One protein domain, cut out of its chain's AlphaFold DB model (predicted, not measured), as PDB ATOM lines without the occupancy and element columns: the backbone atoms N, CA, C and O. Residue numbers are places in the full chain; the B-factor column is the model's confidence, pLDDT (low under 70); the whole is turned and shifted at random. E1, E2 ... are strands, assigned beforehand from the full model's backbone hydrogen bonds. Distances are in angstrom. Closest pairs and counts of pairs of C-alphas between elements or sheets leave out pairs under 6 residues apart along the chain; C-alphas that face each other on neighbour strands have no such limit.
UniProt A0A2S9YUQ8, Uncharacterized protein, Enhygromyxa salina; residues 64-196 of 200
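AT A GLANCE: This is residues 64 to 196 of the 200 residues of an uncharacterized protein of Enhygromyxa salina (UniProt A0A2S9YUQ8). Two strongly twisted sheets stand partly face to face as a loose, unclosed sandwich: the large one, E1 E11 E10 E9 E6 E7, turns round one side of the small one, E4 E5 E8, and E1 and E4 come together along one edge. The small hairpin E2 E3 packs at that edge with E2, and the far end of the large sheet, E6 and E7, turns away in direction. The printed part has 133 residues with eleven named strands, E1 to E11 in number order along the chain, and no named helix; the pairs within each sheet are antiparallel. The class is all strand, with 66 of the 133 printed residues, under half, in named elements. The whole is compact, with a radius of gyration of the C-alphas of 14.1 A, and spans 40 by 32 by 24 A.

IN THESE COORDINATES: Start with the large sheet: find C-alpha 64 at (-29.300, 23.153, 49.989), where E1, residues 64 to 70, begins and runs 19.6 A. Beside it is E11, residues 187 to 195, 24.9 A long, which ends at C-alpha 195 at (-36.214, 22.563, 45.518). Next come E10, residues 162 to 170, 23.9 A, and E9, residues 154 to 159, 16.7 A, then E6, residues 118 to 122, 12.7 A, and E7, residues 133 to 135, 6.3 A. For the small sheet, look for C-alpha 96 at (-27.100, 15.531, 38.371): there E4, residues 96 to 102, begins and runs 20.5 A. E5, residues 108 to 114, is 19.4 A long, and E8, residues 139 to 143, is 11.9 A. The last pair is E2, residues 79 to 82, 9.7 A, and E3, residues 87 to 90, 10.1 A.

HOW THE PARTS SIT: In the large sheet E1 and E7 are the edge strands, and from edge to edge the strands' lines turn by 117 degrees. Look at E1 and E11, antiparallel at 151 degrees: N 66 and O 191 are 2.8 A apart, within hydrogen-bond range. E9, E10 and E11 form a meander, each strand the antiparallel neighbour of the one before; N 155 and O 167 are 2.8 A apart, and N 168 and O 192 also 2.8 A. Further across, N 120 of E6 and O 156 of E9 are 2.9 A apart, and in the hairpin E6 and E7 N 121 and O 133 are 3.3 A apart. In the small sheet the hairpin E4 and E5 has N 99 and O 111 at 2.9 A, and E5 and E8 have N 112 and O 140 at 2.9 A. Between the sheets, the closest C-alphas of E1 and E4 are those of Leu 68 and Ile 98, 6.8 A apart, and those of E8 and E10 are Ile 142 and Leu 169, 7.6 A. E5 and E11 are apart. In the hairpin E2 and E3, N 80 and O 89 are 2.9 A apart; the closest C-alphas of E2 and E4, those of Gly 80 and Ser 97, are 4.2 A apart. E3 is near E1 and near E4. Residues 75 to 76 pair antiparallel with residues 99 to 100 of E4.

THE WHOLE: The two C-alphas farthest apart are those of Gly 161 and Pro 183, 40.5 A. The printed part has no cut. The link from E10 to E11, residues 171 to 186, is long; its C-alphas lie 11 to 21 A from the mean of the C-alphas. The mean pLDDT of the printed part of this model is 78.4, and 39 residues are under 70: residues 105 to 107, 123 to 138, 145 to 149 and 171 to 185.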
ATOM      1  N   GLN A  64     -30.311  24.137  49.609       89.62
ATOM      2  CA  GLN A  64     -29.300  23.153  49.989       89.62
ATOM      3  C   GLN A  64     -28.019  23.360  49.174       89.62
ATOM      4  O   GLN A  64     -28.033  23.278  47.950       89.62
ATOM      5  N   LEU A  65     -26.883  23.504  49.860       90.38
ATOM      6  CA  LEU A  65     -25.568  23.486  49.218       90.38
ATOM      7  C   LEU A  65     -25.066  22.047  49.063       90.38
ATOM      8  O   LEU A  65     -24.916  21.317  50.047       90.38
ATOM      9  N   VAL A  66     -24.757  21.660  47.831       90.06
ATOM     10  CA  VAL A  66     -24.274  20.330  47.459       90.06
ATOM     11  C   VAL A  66     -22.891  20.451  46.836       90.06
ATOM     12  O   VAL A  66     -22.713  21.089  45.803       90.06
ATOM     13  N   THR A  67     -21.898  19.800  47.436       90.25
ATOM     14  CA  THR A  67     -20.548  19.726  46.868       90.25
ATOM     15  C   THR A  67     -20.400  18.461  46.028       90.25
ATOM     16  O   THR A  67     -20.449  17.349  46.555       90.25
ATOM     17  N   LEU A  68     -20.192  18.629  44.725       88.38
ATOM     18  CA  LEU A  68     -19.837  17.568  43.791       88.38
ATOM     19  C   LEU A  68     -18.327  17.586  43.561       88.38
ATOM     20  O   LEU A  68     -17.739  18.648  43.372       88.38
ATOM     21  N   ARG A  69     -17.689  16.416  43.572       88.00
ATOM     22  CA  ARG A  69     -16.229  16.303  43.533       88.00
ATOM     23  C   ARG A  69     -15.759  15.485  42.346       88.00
ATOM     24  O   ARG A  69     -16.195  14.357  42.158       88.00
ATOM     25  N   LEU A  70     -14.788  16.010  41.610       85.62
ATOM     26  CA  LEU A  70     -14.037  15.241  40.625       85.62
ATOM     27  C   LEU A  70     -12.706  14.809  41.229       85.62
ATOM     28  O   LEU A  70     -11.855  15.633  41.556       85.62
ATOM     29  N   ASP A  71     -12.539  13.496  41.394       83.50
ATOM     30  CA  ASP A  71     -11.329  12.902  41.975       83.50
ATOM     31  C   ASP A  71     -10.160  12.853  40.988       83.50
ATOM     32  O   ASP A  71      -8.996  12.759  41.387       83.50
ATOM     33  N   THR A  72     -10.461  12.905  39.692       77.69
ATOM     34  CA  THR A  72      -9.481  12.837  38.613       77.69
ATOM     35  C   THR A  72      -9.546  14.070  37.728       77.69
ATOM     36  O   THR A  72     -10.535  14.795  37.683       77.69
ATOM     37  N   ARG A  73      -8.449  14.280  36.994       74.94
ATOM     38  CA  ARG A  73      -8.304  15.345  35.996       74.94
ATOM     39  C   ARG A  73      -9.420  15.325  34.952       74.94
ATOM     40  O   ARG A  73      -9.981  16.364  34.645       74.94
ATOM     41  N   ASP A  74      -9.654  14.145  34.395       83.44
ATOM     42  CA  ASP A  74     -10.613  13.882  33.333       83.44
ATOM     43  C   ASP A  74     -11.475  12.702  33.779       83.44
ATOM     44  O   ASP A  74     -10.986  11.791  34.463       83.44
ATOM     45  N   GLY A  75     -12.745  12.710  33.392       86.94
ATOM     46  CA  GLY A  75     -13.707  11.678  33.748       86.94
ATOM     47  C   GLY A  75     -14.964  12.243  34.388       86.94
ATOM     48  O   GLY A  75     -15.245  13.435  34.306       86.94
ATOM     49  N   VAL A  76     -15.735  11.358  35.003       89.75
ATOM     50  CA  VAL A  76     -16.995  11.685  35.670       89.75
ATOM     51  C   VAL A  76     -16.807  11.475  37.166       89.75
ATOM     52  O   VAL A  76     -16.096  10.556  37.581       89.75
ATOM     53  N   SER A  77     -17.422  12.335  37.974       91.00
ATOM     54  CA  SER A  77     -17.466  12.164  39.422       91.00
ATOM     55  C   SER A  77     -18.034  10.787  39.769       91.00
ATOM     56  O   SER A  77     -18.978  10.318  39.138       91.00
ATOM     57  N   ALA A  78     -17.491  10.144  40.804       94.12
ATOM     58  CA  ALA A  78     -18.030   8.877  41.301       94.12
ATOM     59  C   ALA A  78     -19.424   9.045  41.937       94.12
ATOM     60  O   ALA A  78     -20.202   8.089  42.006       94.12
ATOM     61  N   LEU A  79     -19.728  10.258  42.407       95.44
ATOM     62  CA  LEU A  79     -20.990  10.621  43.039       95.44
ATOM     63  C   LEU A  79     -21.719  11.702  42.238       95.44
ATOM     64  O   LEU A  79     -21.111  12.575  41.621       95.44
ATOM     65  N   GLY A  80     -23.039  11.681  42.300       94.19
ATOM     66  CA  GLY A  80     -23.888  12.766  41.833       94.19
ATOM     67  C   GLY A  80     -24.978  13.063  42.853       94.19
ATOM     68  O   GLY A  80     -25.066  12.406  43.888       94.19
ATOM     69  N   TRP A  81     -25.811  14.053  42.570       94.75
ATOM     70  CA  TRP A  81     -26.933  14.423  43.418       94.75
ATOM     71  C   TRP A  81     -28.245  13.858  42.869       94.75
ATOM     72  O   TRP A  81     -28.496  13.865  41.659       94.75
ATOM     73  N   SER A  82     -29.080  13.340  43.769       92.50
ATOM     74  CA  SER A  82     -30.418  12.850  43.446       92.50
ATOM     75  C   SER A  82     -31.482  13.771  44.024       92.50
ATOM     76  O   SER A  82     -31.470  14.042  45.223       92.50
ATOM     77  N   LEU A  83     -32.451  14.161  43.191       88.38
ATOM     78  CA  LEU A  83     -33.623  14.921  43.630       88.38
ATOM     79  C   LEU A  83     -34.500  14.092  44.572       88.38
ATOM     80  O   LEU A  83     -35.027  14.612  45.547       88.38
ATOM     81  N   ALA A  84     -34.648  12.794  44.289       87.75
ATOM     82  CA  ALA A  84     -35.560  11.926  45.028       87.75
ATOM     83  C   ALA A  84     -35.103  11.703  46.476       87.75
ATOM     84  O   ALA A  84     -35.921  11.713  47.392       87.75
ATOM     85  N   SER A  85     -33.799  11.499  46.687       90.69
ATOM     86  CA  SER A  85     -33.236  11.318  48.030       90.69
ATOM     87  C   SER A  85     -32.665  12.599  48.637       90.69
ATOM     88  O   SER A  85     -32.257  12.565  49.793       90.69
ATOM     89  N   GLN A  86     -32.575  13.685  47.860       91.62
ATOM     90  CA  GLN A  86     -31.965  14.967  48.248       91.62
ATOM     91  C   GLN A  86     -30.559  14.793  48.850       91.62
ATOM     92  O   GLN A  86     -30.194  15.393  49.863       91.62
ATOM     93  N   ALA A  87     -29.776  13.897  48.245       93.38
ATOM     94  CA  ALA A  87     -28.498  13.442  48.779       93.38
ATOM     95  C   ALA A  87     -27.519  13.053  47.668       93.38
ATOM     96  O   ALA A  87     -27.913  12.811  46.523       93.38
ATOM     97  N   LEU A  88     -26.238  12.953  48.037       94.94
ATOM     98  CA  LEU A  88     -25.212  12.374  47.177       94.94
ATOM     99  C   LEU A  88     -25.396  10.858  47.071       94.94
ATOM    100  O   LEU A  88     -25.498  10.153  48.076       94.94
ATOM    101  N   VAL A  89     -25.402  10.361  45.842       96.88
ATOM    102  CA  VAL A  89     -25.571   8.950  45.483       96.88
ATOM    103  C   VAL A  89     -24.515   8.556  44.446       96.88
ATOM    104  O   VAL A  89     -23.904   9.442  43.846       96.88
ATOM    105  N   PRO A  90     -24.267   7.256  44.196       97.12
ATOM    106  CA  PRO A  90     -23.430   6.841  43.072       97.12
ATOM    107  C   PRO A  90     -23.902   7.477  41.759       97.12
ATOM    108  O   PRO A  90     -25.106   7.533  41.513       97.12
ATOM    109  N   GLU A  91     -22.970   7.913  40.910       93.75
ATOM    110  CA  GLU A  91     -23.266   8.637  39.659       93.75
ATOM    111  C   GLU A  91     -24.333   7.938  38.799       93.75
ATOM    112  O   GLU A  91     -25.269   8.575  38.319       93.75
ATOM    113  N   ALA A  92     -24.284   6.607  38.697       93.31
ATOM    114  CA  ALA A  92     -25.244   5.809  37.931       93.31
ATOM    115  C   ALA A  92     -26.705   5.912  38.423       93.31
ATOM    116  O   ALA A  92     -27.622   5.546  37.691       93.31
ATOM    117  N   ALA A  93     -26.928   6.391  39.649       94.81
ATOM    118  CA  ALA A  93     -28.244   6.623  40.244       94.81
ATOM    119  C   ALA A  93     -28.582   8.119  40.400       94.81
ATOM    120  O   ALA A  93     -29.678   8.456  40.845       94.81
ATOM    121  N   ALA A  94     -27.650   9.014  40.069       93.62
ATOM    122  CA  ALA A  94     -27.836  10.449  40.211       93.62
ATOM    123  C   ALA A  94     -28.683  11.045  39.078       93.62
ATOM    124  O   ALA A  94     -28.718  10.524  37.957       93.62
ATOM    125  N   ASN A  95     -29.334  12.167  39.389       92.81
ATOM    126  CA  ASN A  95     -30.005  13.019  38.408       92.81
ATOM    127  C   ASN A  95     -29.036  14.062  37.846       92.81
ATOM    128  O   ASN A  95     -29.061  14.332  36.648       92.81
ATOM    129  N   LEU A  96     -28.167  14.597  38.714       91.62
ATOM    130  CA  LEU A  96     -27.100  15.531  38.371       91.62
ATOM    131  C   LEU A  96     -25.737  14.940  38.725       91.62
ATOM    132  O   LEU A  96     -25.550  14.421  39.825       91.62
ATOM    133  N   SER A  97     -24.763  15.064  37.836       92.19
ATOM    134  CA  SER A  97     -23.363  14.720  38.104       92.19
ATOM    135  C   SER A  97     -22.442  15.753  37.468       92.19
ATOM    136  O   SER A  97     -22.892  16.619  36.724       92.19
ATOM    137  N   ILE A  98     -21.150  15.699  37.778       88.75
ATOM    138  CA  ILE A  98     -20.159  16.527  37.091       88.75
ATOM    139  C   ILE A  98     -19.179  15.649  36.331       88.75
ATOM    140  O   ILE A  98     -18.767  14.588  36.807       88.75
ATOM    141  N   ALA A  99     -18.782  16.124  35.161       88.50
ATOM    142  CA  ALA A  99     -17.734  15.535  34.352       88.50
ATOM    143  C   ALA A  99     -16.694  16.587  33.985       88.50
ATOM    144  O   ALA A  99     -16.981  17.780  33.953       88.50
ATOM    145  N   SER A 100     -15.478  16.147  33.687       85.44
ATOM    146  CA  SER A 100     -14.446  17.004  33.130       85.44
ATOM    147  C   SER A 100     -13.724  16.332  31.981       85.44
ATOM    148  O   SER A 100     -13.510  15.115  31.975       85.44
ATOM    149  N   SER A 101     -13.357  17.144  30.997       85.00
ATOM    150  CA  SER A 101     -12.575  16.708  29.852       85.00
ATOM    151  C   SER A 101     -11.622  17.801  29.379       85.00
ATOM    152  O   SER A 101     -11.870  18.999  29.539       85.00
ATOM    153  N   ASP A 102     -10.505  17.374  28.802       79.38
ATOM    154  CA  ASP A 102      -9.532  18.245  28.158       79.38
ATOM    155  C   ASP A 102      -9.905  18.481  26.685       79.38
ATOM    156  O   ASP A 102      -9.906  17.548  25.876       79.38
ATOM    157  N   CYS A 103     -10.175  19.738  26.322       72.69
ATOM    158  CA  CYS A 103     -10.471  20.148  24.947       72.69
ATOM    159  C   CYS A 103      -9.224  20.670  24.204       72.69
ATOM    160  O   CYS A 103      -9.327  21.343  23.172       72.69
ATOM    161  N   GLY A 104      -8.021  20.378  24.704       71.88
ATOM    162  CA  GLY A 104      -6.753  20.719  24.073       71.88
ATOM    163  C   GLY A 104      -6.474  22.221  24.108       71.88
ATOM    164  O   GLY A 104      -6.105  22.775  25.139       71.88
ATOM    165  N   ALA A 105      -6.620  22.898  22.964       61.12
ATOM    166  CA  ALA A 105      -6.225  24.303  22.802       61.12
ATOM    167  C   ALA A 105      -7.048  25.292  23.649       61.12
ATOM    168  O   ALA A 105      -6.591  26.404  23.894       61.12
ATOM    169  N   ARG A 106      -8.247  24.887  24.086       62.19
ATOM    170  CA  ARG A 106      -9.156  25.682  24.929       62.19
ATOM    171  C   ARG A 106      -9.071  25.324  26.418       62.19
ATOM    172  O   ARG A 106      -9.927  25.720  27.195       62.19
ATOM    173  N   GLY A 107      -8.075  24.533  26.813       67.19
ATOM    174  CA  GLY A 107      -7.945  24.069  28.191       67.19
ATOM    175  C   GLY A 107      -9.016  23.053  28.595       67.19
ATOM    176  O   GLY A 107      -9.633  22.389  27.755       67.19
ATOM    177  N   ARG A 108      -9.184  22.897  29.910       74.62
ATOM    178  CA  ARG A 108     -10.084  21.918  30.527       74.62
ATOM    179  C   ARG A 108     -11.476  22.498  30.726       74.62
ATOM    180  O   ARG A 108     -11.597  23.642  31.150       74.62
ATOM    181  N   TRP A 109     -12.479  21.661  30.491       79.31
ATOM    182  CA  TRP A 109     -13.885  21.988  30.656       79.31
ATOM    183  C   TRP A 109     -14.485  21.133  31.757       79.31
ATOM    184  O   TRP A 109     -14.152  19.948  31.892       79.31
ATOM    185  N   VAL A 110     -15.359  21.733  32.551       80.62
ATOM    186  CA  VAL A 110     -16.193  21.020  33.516       80.62
ATOM    187  C   VAL A 110     -17.628  21.166  33.099       80.62
ATOM    188  O   VAL A 110     -18.044  22.228  32.655       80.62
ATOM    189  N   GLN A 111     -18.361  20.075  33.219       85.25
ATOM    190  CA  GLN A 111     -19.717  19.967  32.750       85.25
ATOM    191  C   GLN A 111     -20.624  19.491  33.875       85.25
ATOM    192  O   GLN A 111     -20.339  18.460  34.485       85.25
ATOM    193  N   LEU A 112     -21.723  20.202  34.122       87.00
ATOM    194  CA  LEU A 112     -22.847  19.685  34.899       87.00
ATOM    195  C   LEU A 112     -23.692  18.815  33.974       87.00
ATOM    196  O   LEU A 112     -24.262  19.318  33.011       87.00
ATOM    197  N   GLN A 113     -23.764  17.520  34.254       88.56
ATOM    198  CA  GLN A 113     -24.520  16.558  33.469       88.56
ATOM    199  C   GLN A 113     -25.884  16.295  34.095       88.56
ATOM    200  O   GLN A 113     -25.996  16.126  35.309       88.56
ATOM    201  N   SER A 114     -26.906  16.214  33.246       89.06
ATOM    202  CA  SER A 114     -28.266  15.832  33.621       89.06
ATOM    203  C   SER A 114     -28.659  14.545  32.902       89.06
ATOM    204  O   SER A 114     -28.414  14.401  31.702       89.06
ATOM    205  N   ARG A 115     -29.260  13.593  33.627       86.50
ATOM    206  CA  ARG A 115     -29.685  12.303  33.051       86.50
ATOM    207  C   ARG A 115     -31.128  12.316  32.545       86.50
ATOM    208  O   ARG A 115     -31.409  11.751  31.493       86.50
ATOM    209  N   ASP A 116     -32.036  12.894  33.317       85.75
ATOM    210  CA  ASP A 116     -33.485  12.777  33.124       85.75
ATOM    211  C   ASP A 116     -34.214  14.117  33.272       85.75
ATOM    212  O   ASP A 116     -35.434  14.151  33.422       85.75
ATOM    213  N   MET A 117     -33.467  15.221  33.243       87.25
ATOM    214  CA  MET A 117     -34.014  16.567  33.353       87.25
ATOM    215  C   MET A 117     -33.509  17.444  32.218       87.25
ATOM    216  O   MET A 117     -32.366  17.326  31.771       87.25
ATOM    217  N   MET A 118     -34.364  18.359  31.792       86.31
ATOM    218  CA  MET A 118     -33.973  19.494  30.978       86.31
ATOM    219  C   MET A 118     -33.355  20.556  31.886       86.31
ATOM    220  O   MET A 118     -33.848  20.788  32.991       86.31
ATOM    221  N   LEU A 119     -32.275  21.181  31.423       86.31
ATOM    222  CA  LEU A 119     -31.672  22.329  32.086       86.31
ATOM    223  C   LEU A 119     -31.937  23.555  31.218       86.31
ATOM    224  O   LEU A 119     -31.659  23.537  30.018       86.31
ATOM    225  N   CYS A 120     -32.497  24.591  31.827       82.00
ATOM    226  CA  CYS A 120     -32.714  25.875  31.180       82.00
ATOM    227  C   CYS A 120     -31.897  26.930  31.902       82.00
ATOM    228  O   CYS A 120     -32.078  27.110  33.106       82.00
ATOM    229  N   GLU A 121     -31.012  27.614  31.190       80.94
ATOM    230  CA  GLU A 121     -30.325  28.770  31.753       80.94
ATOM    231  C   GLU A 121     -31.328  29.913  31.948       80.94
ATOM    232  O   GLU A 121     -32.131  30.219  31.063       80.94
ATOM    233  N   LEU A 122     -31.315  30.502  33.143       75.31
ATOM    234  CA  LEU A 122     -31.953  31.782  33.403       75.31
ATOM    235  C   LEU A 122     -30.925  32.854  33.067       75.31
ATOM    236  O   LEU A 122     -29.787  32.764  33.536       75.31
ATOM    237  N   GLY A 123     -31.322  33.853  32.279       61.78
ATOM    238  CA  GLY A 123     -30.460  34.983  31.965       61.78
ATOM    239  C   GLY A 123     -29.844  35.601  33.225       61.78
ATOM    240  O   GLY A 123     -30.334  35.457  34.349       61.78
ATOM    241  N   THR A 124     -28.729  36.308  33.057       54.00
ATOM    242  CA  THR A 124     -27.943  36.870  34.169       54.00
ATOM    243  C   THR A 124     -28.698  37.909  35.016       54.00
ATOM    244  O   THR A 124     -28.190  38.350  36.049       54.00
ATOM    245  N   HIS A 125     -29.901  38.319  34.606       53.88
ATOM    246  CA  HIS A 125     -30.736  39.282  35.313       53.88
ATOM    247  C   HIS A 125     -31.818  38.587  36.147       53.88
ATOM    248  O   HIS A 125     -32.569  37.749  35.663       53.88
ATOM    249  N   ALA A 126     -31.920  38.975  37.422       48.78
ATOM    250  CA  ALA A 126     -32.810  38.358  38.411       48.78
ATOM    251  C   ALA A 126     -34.313  38.429  38.071       48.78
ATOM    252  O   ALA A 126     -35.098  37.719  38.699       48.78
ATOM    253  N   ASP A 127     -34.682  39.248  37.086       52.84
ATOM    254  CA  ASP A 127     -36.063  39.537  36.701       52.84
ATOM    255  C   ASP A 127     -36.493  38.769  35.435       52.84
ATOM    256  O   ASP A 127     -37.660  38.821  35.048       52.84
ATOM    257  N   GLU A 128     -35.574  38.043  34.783       54.34
ATOM    258  CA  GLU A 128     -35.887  37.192  33.634       54.34
ATOM    259  C   GLU A 128     -36.406  35.835  34.120       54.34
ATOM    260  O   GLU A 128     -35.661  34.920  34.465       54.34
ATOM    261  N   SER A 129     -37.731  35.724  34.182       54.78
ATOM    262  CA  SER A 129     -38.456  34.475  34.437       54.78
ATOM    263  C   SER A 129     -38.659  33.626  33.178       54.78
ATOM    264  O   SER A 129     -39.055  32.465  33.297       54.78
ATOM    265  N   ASP A 130     -38.373  34.177  31.996       58.38
ATOM    266  CA  ASP A 130     -38.445  33.454  30.731       58.38
ATOM    267  C   ASP A 130     -37.110  32.740  30.459       58.38
ATOM    268  O   ASP A 130     -36.088  33.406  30.276       58.38
ATOM    269  N   PRO A 131     -37.081  31.394  30.426       63.09
ATOM    270  CA  PRO A 131     -35.863  30.663  30.114       63.09
ATOM    271  C   PRO A 131     -35.454  30.938  28.662       63.09
ATOM    272  O   PRO A 131     -36.175  30.589  27.724       63.09
ATOM    273  N   THR A 132     -34.297  31.565  28.475       58.38
ATOM    274  CA  THR A 132     -33.800  31.978  27.156       58.38
ATOM    275  C   THR A 132     -33.189  30.821  26.374       58.38
ATOM    276  O   THR A 132     -33.333  30.785  25.154       58.38
ATOM    277  N   ASP A 133     -32.609  29.833  27.066       64.94
ATOM    278  CA  ASP A 133     -31.949  28.677  26.455       64.94
ATOM    279  C   ASP A 133     -32.260  27.381  27.224       64.94
ATOM    280  O   ASP A 133     -31.491  26.888  28.053       64.94
ATOM    281  N   CYS A 134     -33.433  26.809  26.943       69.75
ATOM    282  CA  CYS A 134     -33.783  25.457  27.364       69.75
ATOM    283  C   CYS A 134     -33.245  24.439  26.367       69.75
ATOM    284  O   CYS A 134     -33.661  24.404  25.205       69.75
ATOM    285  N   ALA A 135     -32.415  23.517  26.832       62.94
ATOM    286  CA  ALA A 135     -32.099  22.343  26.045       62.94
ATOM    287  C   ALA A 135     -32.098  21.091  26.916       62.94
ATOM    288  O   ALA A 135     -31.839  21.116  28.121       62.94
ATOM    289  N   TRP A 136     -32.357  19.950  26.273       59.91
ATOM    290  CA  TRP A 136     -31.914  18.655  26.783       59.91
ATOM    291  C   TRP A 136     -30.386  18.628  26.702       59.91
ATOM    292  O   TRP A 136     -29.789  17.924  25.890       59.91
ATOM    293  N   LEU A 137     -29.752  19.494  27.483       57.59
ATOM    294  CA  LEU A 137     -28.323  19.535  27.634       57.59
ATOM    295  C   LEU A 137     -27.991  18.295  28.441       57.59
ATOM    296  O   LEU A 137     -28.232  18.222  29.643       57.59
ATOM    297  N   THR A 138     -27.414  17.303  27.768       60.78
ATOM    298  CA  THR A 138     -26.695  16.232  28.461       60.78
ATOM    299  C   THR A 138     -25.617  16.810  29.379       60.78
ATOM    300  O   THR A 138     -25.201  16.143  30.321       60.78
ATOM    301  N   SER A 139     -25.165  18.040  29.099       71.50
ATOM    302  CA  SER A 139     -24.143  18.767  29.840       71.50
ATOM    303  C   SER A 139     -24.237  20.286  29.637       71.50
ATOM    304  O   SER A 139     -24.325  20.725  28.492       71.50
ATOM    305  N   VAL A 140     -24.119  21.067  30.713       74.19
ATOM    306  CA  VAL A 140     -23.818  22.515  30.691       74.19
ATOM    307  C   VAL A 140     -22.344  22.703  31.018       74.19
ATOM    308  O   VAL A 140     -21.866  22.055  31.944       74.19
ATOM    309  N   GLU A 141     -21.628  23.563  30.299       77.38
ATOM    310  CA  GLU A 141     -20.231  23.902  30.593       77.38
ATOM    311  C   GLU A 141     -20.163  24.941  31.720       77.38
ATOM    312  O   GLU A 141     -20.788  25.983  31.648       77.38
ATOM    313  N   ILE A 142     -19.445  24.629  32.797       72.88
ATOM    314  CA  ILE A 142     -19.498  25.374  34.070       72.88
ATOM    315  C   ILE A 142     -18.114  25.766  34.599       72.88
ATOM    316  O   ILE A 142     -17.947  26.134  35.759       72.88
ATOM    317  N   GLY A 143     -17.081  25.604  33.778       71.44
ATOM    318  CA  GLY A 143     -15.711  25.944  34.137       71.44
ATOM    319  C   GLY A 143     -14.753  25.680  32.985       71.44
ATOM    320  O   GLY A 143     -14.902  24.686  32.277       71.44
ATOM    321  N   GLY A 144     -13.778  26.572  32.807       72.06
ATOM    322  CA  GLY A 144     -12.826  26.570  31.697       72.06
ATOM    323  C   GLY A 144     -12.279  27.972  31.428       72.06
ATOM    324  O   GLY A 144     -12.530  28.892  32.202       72.06
ATOM    325  N   SER A 145     -11.515  28.142  30.346       66.62
ATOM    326  CA  SER A 145     -10.925  29.447  29.996       66.62
ATOM    327  C   SER A 145     -11.928  30.477  29.476       66.62
ATOM    328  O   SER A 145     -11.572  31.644  29.360       66.62
ATOM    329  N   ASP A 146     -13.120  30.023  29.095       69.38
ATOM    330  CA  ASP A 146     -14.181  30.807  28.455       69.38
ATOM    331  C   ASP A 146     -15.517  30.085  28.694       69.38
ATOM    332  O   ASP A 146     -16.168  29.613  27.765       69.38
ATOM    333  N   ALA A 147     -15.811  29.801  29.968       65.25
ATOM    334  CA  ALA A 147     -17.017  29.071  30.330       65.25
ATOM    335  C   ALA A 147     -18.224  29.999  30.206       65.25
ATOM    336  O   ALA A 147     -18.354  30.955  30.966       65.25
ATOM    337  N   GLU A 148     -19.094  29.681  29.259       68.19
ATOM    338  CA  GLU A 148     -20.446  30.206  29.188       68.19
ATOM    339  C   GLU A 148     -21.366  29.019  29.474       68.19
ATOM    340  O   GLU A 148     -21.386  28.071  28.677       68.19
ATOM    341  N   PRO A 149     -22.097  29.009  30.595       69.62
ATOM    342  CA  PRO A 149     -22.230  30.037  31.644       69.62
ATOM    343  C   PRO A 149     -21.072  30.204  32.654       69.62
ATOM    344  O   PRO A 149     -20.348  29.262  32.983       69.62
ATOM    345  N   GLU A 150     -20.977  31.409  33.235       71.25
ATOM    346  CA  GLU A 150     -20.066  31.733  34.344       71.25
ATOM    347  C   GLU A 150     -20.552  31.157  35.693       71.25
ATOM    348  O   GLU A 150     -21.720  30.808  35.891       71.25
ATOM    349  N   PHE A 151     -19.662  31.095  36.691       73.06
ATOM    350  CA  PHE A 151     -20.103  30.853  38.067       73.06
ATOM    351  C   PHE A 151     -21.042  31.971  38.538       73.06
ATOM    352  O   PHE A 151     -20.797  33.152  38.316       73.06
ATOM    353  N   GLY A 152     -22.101  31.597  39.246       73.31
ATOM    354  CA  GLY A 152     -23.206  32.476  39.623       73.31
ATOM    355  C   GLY A 152     -24.398  32.388  38.671       73.31
ATOM    356  O   GLY A 152     -25.487  32.818  39.058       73.31
ATOM    357  N   SER A 153     -24.237  31.783  37.488       78.12
ATOM    358  CA  SER A 153     -25.362  31.493  36.601       78.12
ATOM    359  C   SER A 153     -26.378  30.569  37.261       78.12
ATOM    360  O   SER A 153     -26.047  29.686  38.069       78.12
ATOM    361  N   ARG A 154     -27.639  30.806  36.903       82.44
ATOM    362  CA  ARG A 154     -28.809  30.140  37.467       82.44
ATOM    363  C   ARG A 154     -29.476  29.284  36.407       82.44
ATOM    364  O   ARG A 154     -29.567  29.676  35.250       82.44
ATOM    365  N   PHE A 155     -29.997  28.142  36.824       85.81
ATOM    366  CA  PHE A 155     -30.694  27.211  35.951       85.81
ATOM    367  C   PHE A 155     -32.013  26.788  36.563       85.81
ATOM    368  O   PHE A 155     -32.130  26.624  37.779       85.81
ATOM    369  N   LEU A 156     -32.978  26.519  35.699       87.44
ATOM    370  CA  LEU A 156     -34.149  25.727  36.024       87.44
ATOM    371  C   LEU A 156     -33.884  24.276  35.631       87.44
ATOM    372  O   LEU A 156     -33.549  23.987  34.482       87.44
ATOM    373  N   ALA A 157     -34.064  23.363  36.580       87.94
ATOM    374  CA  ALA A 157     -34.162  21.942  36.291       87.94
ATOM    375  C   ALA A 157     -35.633  21.589  36.081       87.94
ATOM    376  O   ALA A 157     -36.467  21.828  36.958       87.94
ATOM    377  N   MET A 158     -35.943  21.007  34.924       87.19
ATOM    378  CA  MET A 158     -37.296  20.604  34.565       87.19
ATOM    379  C   MET A 158     -37.381  19.103  34.302       87.19
ATOM    380  O   MET A 158     -36.555  18.542  33.581       87.19
ATOM    381  N   ARG A 159     -38.422  18.458  34.827       86.81
ATOM    382  CA  ARG A 159     -38.769  17.062  34.542       86.81
ATOM    383  C   ARG A 159     -40.213  17.012  34.062       86.81
ATOM    384  O   ARG A 159     -41.084  17.596  34.690       86.81
ATOM    385  N   ASP A 160     -40.450  16.359  32.927       86.69
ATOM    386  CA  ASP A 160     -41.792  16.194  32.348       86.69
ATOM    387  C   ASP A 160     -42.574  17.516  32.167       86.69
ATOM    388  O   ASP A 160     -43.795  17.562  32.276       86.69
ATOM    389  N   GLY A 161     -41.862  18.612  31.875       83.31
ATOM    390  CA  GLY A 161     -42.447  19.949  31.700       83.31
ATOM    391  C   GLY A 161     -42.682  20.728  32.998       83.31
ATOM    392  O   GLY A 161     -43.123  21.871  32.935       83.31
ATOM    393  N   VAL A 162     -42.347  20.151  34.153       86.06
ATOM    394  CA  VAL A 162     -42.483  20.767  35.477       86.06
ATOM    395  C   VAL A 162     -41.119  21.227  35.981       86.06
ATOM    396  O   VAL A 162     -40.146  20.478  35.898       86.06
ATOM    397  N   ILE A 163     -41.037  22.446  36.520       87.25
ATOM    398  CA  ILE A 163     -39.822  22.936  37.183       87.25
ATOM    399  C   ILE A 163     -39.730  22.274  38.559       87.25
ATOM    400  O   ILE A 163     -40.610  22.452  39.393       87.25
ATOM    401  N   VAL A 164     -38.651  21.530  38.794       89.25
ATOM    402  CA  VAL A 164     -38.444  20.747  40.024       89.25
ATOM    403  C   VAL A 164     -37.361  21.332  40.929       89.25
ATOM    404  O   VAL A 164     -37.348  21.068  42.130       89.25
ATOM    405  N   ALA A 165     -36.446  22.129  40.376       89.19
ATOM    406  CA  ALA A 165     -35.430  22.820  41.158       89.19
ATOM    407  C   ALA A 165     -34.920  24.077  40.447       89.19
ATOM    408  O   ALA A 165     -34.884  24.131  39.214       89.19
ATOM    409  N   ARG A 166     -34.450  25.047  41.233       89.38
ATOM    410  CA  ARG A 166     -33.537  26.095  40.774       89.38
ATOM    411  C   ARG A 166     -32.133  25.751  41.238       89.38
ATOM    412  O   ARG A 166     -31.926  25.351  42.380       89.38
ATOM    413  N   LEU A 167     -31.180  25.879  40.331       88.38
ATOM    414  CA  LEU A 167     -29.787  25.538  40.561       88.38
ATOM    415  C   LEU A 167     -28.944  26.792  40.374       88.38
ATOM    416  O   LEU A 167     -29.080  27.459  39.355       88.38
ATOM    417  N   THR A 168     -28.048  27.094  41.305       85.62
ATOM    418  CA  THR A 168     -27.011  28.115  41.110       85.62
ATOM    419  C   THR A 168     -25.647  27.465  41.232       85.62
ATOM    420  O   THR A 168     -25.373  26.732  42.184       85.62
ATOM    421  N   LEU A 169     -24.769  27.726  40.270       77.88
ATOM    422  CA  LEU A 169     -23.380  27.289  40.357       77.88
ATOM    423  C   LEU A 169     -22.621  28.279  41.222       77.88
ATOM    424  O   LEU A 169     -22.537  29.453  40.885       77.88
ATOM    425  N   VAL A 170     -22.053  27.826  42.329       74.75
ATOM    426  CA  VAL A 170     -21.329  28.707  43.240       74.75
ATOM    427  C   VAL A 170     -19.844  28.416  43.127       74.75
ATOM    428  O   VAL A 170     -19.394  27.311  43.443       74.75
ATOM    429  N   ASP A 171     -19.065  29.428  42.743       68.62
ATOM    430  CA  ASP A 171     -17.618  29.333  42.885       68.62
ATOM    431  C   ASP A 171     -17.254  29.401  44.372       68.62
ATOM    432  O   ASP A 171     -17.387  30.425  45.048       68.62
ATOM    433  N   ARG A 172     -16.830  28.263  44.912       66.69
ATOM    434  CA  ARG A 172     -16.193  28.165  46.232       66.69
ATOM    435  C   ARG A 172     -14.778  27.618  46.113       66.69
ATOM    436  O   ARG A 172     -14.197  27.209  47.122       66.69
ATOM    437  N   THR A 173     -14.235  27.555  44.901       58.62
ATOM    438  CA  THR A 173     -12.889  27.050  44.708       58.62
ATOM    439  C   THR A 173     -11.920  28.019  45.383       58.62
ATOM    440  O   THR A 173     -11.909  29.219  45.148       58.62
ATOM    441  N   THR A 174     -11.110  27.503  46.307       57.09
ATOM    442  CA  THR A 174     -10.000  28.264  46.915       57.09
ATOM    443  C   THR A 174      -8.769  28.285  46.009       57.09
ATOM    444  O   THR A 174      -7.704  28.772  46.392       57.09
ATOM    445  N   LEU A 175      -8.899  27.692  44.822       54.81
ATOM    446  CA  LEU A 175      -7.860  27.605  43.820       54.81
ATOM    447  C   LEU A 175      -7.780  28.952  43.099       54.81
ATOM    448  O   LEU A 175      -8.794  29.594  42.857       54.81
ATOM    449  N   ALA A 176      -6.559  29.388  42.791       56.09
ATOM    450  CA  ALA A 176      -6.330  30.646  42.087       56.09
ATOM    451  C   ALA A 176      -7.100  30.697  40.757       56.09
ATOM    452  O   ALA A 176      -7.336  29.648  40.143       56.09
ATOM    453  N   ASP A 177      -7.391  31.913  40.286       57.16
ATOM    454  CA  ASP A 177      -7.787  32.186  38.904       57.16
ATOM    455  C   ASP A 177      -6.931  31.289  37.986       57.16
ATOM    456  O   ASP A 177      -5.698  31.325  38.073       57.16
ATOM    457  N   ASN A 178      -7.558  30.447  37.156       63.19
ATOM    458  CA  ASN A 178      -6.937  29.397  36.318       63.19
ATOM    459  C   ASN A 178      -6.774  27.990  36.929       63.19
ATOM    460  O   ASN A 178      -5.910  27.227  36.486       63.19
ATOM    461  N   TRP A 179      -7.610  27.569  37.880       63.34
ATOM    462  CA  TRP A 179      -7.602  26.181  38.377       63.34
ATOM    463  C   TRP A 179      -7.732  25.117  37.267       63.34
ATOM    464  O   TRP A 179      -7.145  24.038  37.368       63.34
ATOM    465  N   TYR A 180      -8.406  25.438  36.159       65.94
ATOM    466  CA  TYR A 180      -8.522  24.585  34.968       65.94
ATOM    467  C   TYR A 180      -7.179  24.345  34.242       65.94
ATOM    468  O   TYR A 180      -7.058  23.407  33.453       65.94
ATOM    469  N   MET A 181      -6.143  25.139  34.540       66.50
ATOM    470  CA  MET A 181      -4.767  24.958  34.056       66.50
ATOM    471  C   MET A 181      -3.911  24.095  34.996       66.50
ATOM    472  O   MET A 181      -2.794  23.715  34.634       66.50
ATOM    473  N   LEU A 182      -4.399  23.771  36.199       65.25
ATOM    474  CA  LEU A 182      -3.630  23.009  37.181       65.25
ATOM    475  C   LEU A 182      -3.556  21.512  36.808       65.25
ATOM    476  O   LEU A 182      -4.526  20.920  36.305       65.25
ATOM    477  N   PRO A 183      -2.404  20.860  37.051       62.84
ATOM    478  CA  PRO A 183      -2.245  19.437  36.789       62.84
ATOM    479  C   PRO A 183      -2.933  18.583  37.867       62.84
ATOM    480  O   PRO A 183      -2.565  18.663  39.028       62.84
ATOM    481  N   ILE A 184      -3.869  17.719  37.443       64.06
ATOM    482  CA  ILE A 184      -4.375  16.519  38.156       64.06
ATOM    483  C   ILE A 184      -4.660  16.732  39.657       64.06
ATOM    484  O   ILE A 184      -4.337  15.883  40.486       64.06
ATOM    485  N   THR A 185      -5.260  17.859  40.025       67.06
ATOM    486  CA  THR A 185      -5.749  18.061  41.392       67.06
ATOM    487  C   THR A 185      -7.246  17.787  41.401       67.06
ATOM    488  O   THR A 185      -7.939  18.284  40.509       67.06
ATOM    489  N   PRO A 186      -7.756  17.018  42.377       75.31
ATOM    490  CA  PRO A 186      -9.185  16.945  42.606       75.31
ATOM    491  C   PRO A 186      -9.765  18.341  42.789       75.31
ATOM    492  O   PRO A 186      -9.116  19.208  43.382       75.31
ATOM    493  N   PHE A 187     -10.987  18.542  42.323       74.88
ATOM    494  CA  PHE A 187     -11.667  19.816  42.482       74.88
ATOM    495  C   PHE A 187     -13.131  19.605  42.841       74.88
ATOM    496  O   PHE A 187     -13.740  18.585  42.505       74.88
ATOM    497  N   ASP A 188     -13.664  20.593  43.547       81.44
ATOM    498  CA  ASP A 188     -15.009  20.584  44.087       81.44
ATOM    499  C   ASP A 188     -15.828  21.669  43.374       81.44
ATOM    500  O   ASP A 188     -15.385  22.810  43.247       81.44
ATOM    501  N   VAL A 189     -17.020  21.308  42.916       79.12
ATOM    502  CA  VAL A 189     -18.040  22.219  42.392       79.12
ATOM    503  C   VAL A 189     -19.148  22.296  43.428       79.12
ATOM    504  O   VAL A 189     -19.622  21.264  43.905       79.12
ATOM    505  N   VAL A 190     -19.572  23.506  43.786       84.75
ATOM    506  CA  VAL A 190     -20.685  23.702  44.716       84.75
ATOM    507  C   VAL A 190     -21.924  24.105  43.933       84.75
ATOM    508  O   VAL A 190     -21.921  25.095  43.206       84.75
ATOM    509  N   LEU A 191     -22.979  23.316  44.090       86.25
ATOM    510  CA  LEU A 191     -24.302  23.571  43.550       86.25
ATOM    511  C   LEU A 191     -25.196  24.057  44.689       86.25
ATOM    512  O   LEU A 191     -25.328  23.371  45.701       86.25
ATOM    513  N   ASP A 192     -25.791  25.226  44.529       90.00
ATOM    514  CA  ASP A 192     -26.859  25.700  45.399       90.00
ATOM    515  C   ASP A 192     -28.199  25.277  44.808       90.00
ATOM    516  O   ASP A 192     -28.499  25.592  43.656       90.00
ATOM    517  N   VAL A 193     -28.961  24.494  45.563       90.44
ATOM    518  CA  VAL A 193     -30.169  23.827  45.087       90.44
ATOM    519  C   VAL A 193     -31.370  24.313  45.876       90.44
ATOM    520  O   VAL A 193     -31.505  24.029  47.063       90.44
ATOM    521  N   GLU A 194     -32.281  24.985  45.193       91.06
ATOM    522  CA  GLU A 194     -33.599  25.340  45.702       91.06
ATOM    523  C   GLU A 194     -34.610  24.350  45.122       91.06
ATOM    524  O   GLU A 194     -34.891  24.362  43.922       91.06
ATOM    525  N   LEU A 195     -35.137  23.450  45.951       88.88
ATOM    526  CA  LEU A 195     -36.214  22.563  45.518       88.88
ATOM    527  C   LEU A 195     -37.517  23.348  45.448       88.88
ATOM    528  O   LEU A 195     -37.875  24.045  46.397       88.88
ATOM    529  N   LEU A 196     -38.232  23.201  44.337       85.56
ATOM    530  CA  LEU A 196     -39.549  23.804  44.194       85.56
ATOM    531  C   LEU A 196     -40.626  22.787  44.594       85.56
ATOM    532  O   LEU A 196     -40.464  21.593  44.319       85.56
TER     533      LEU A 196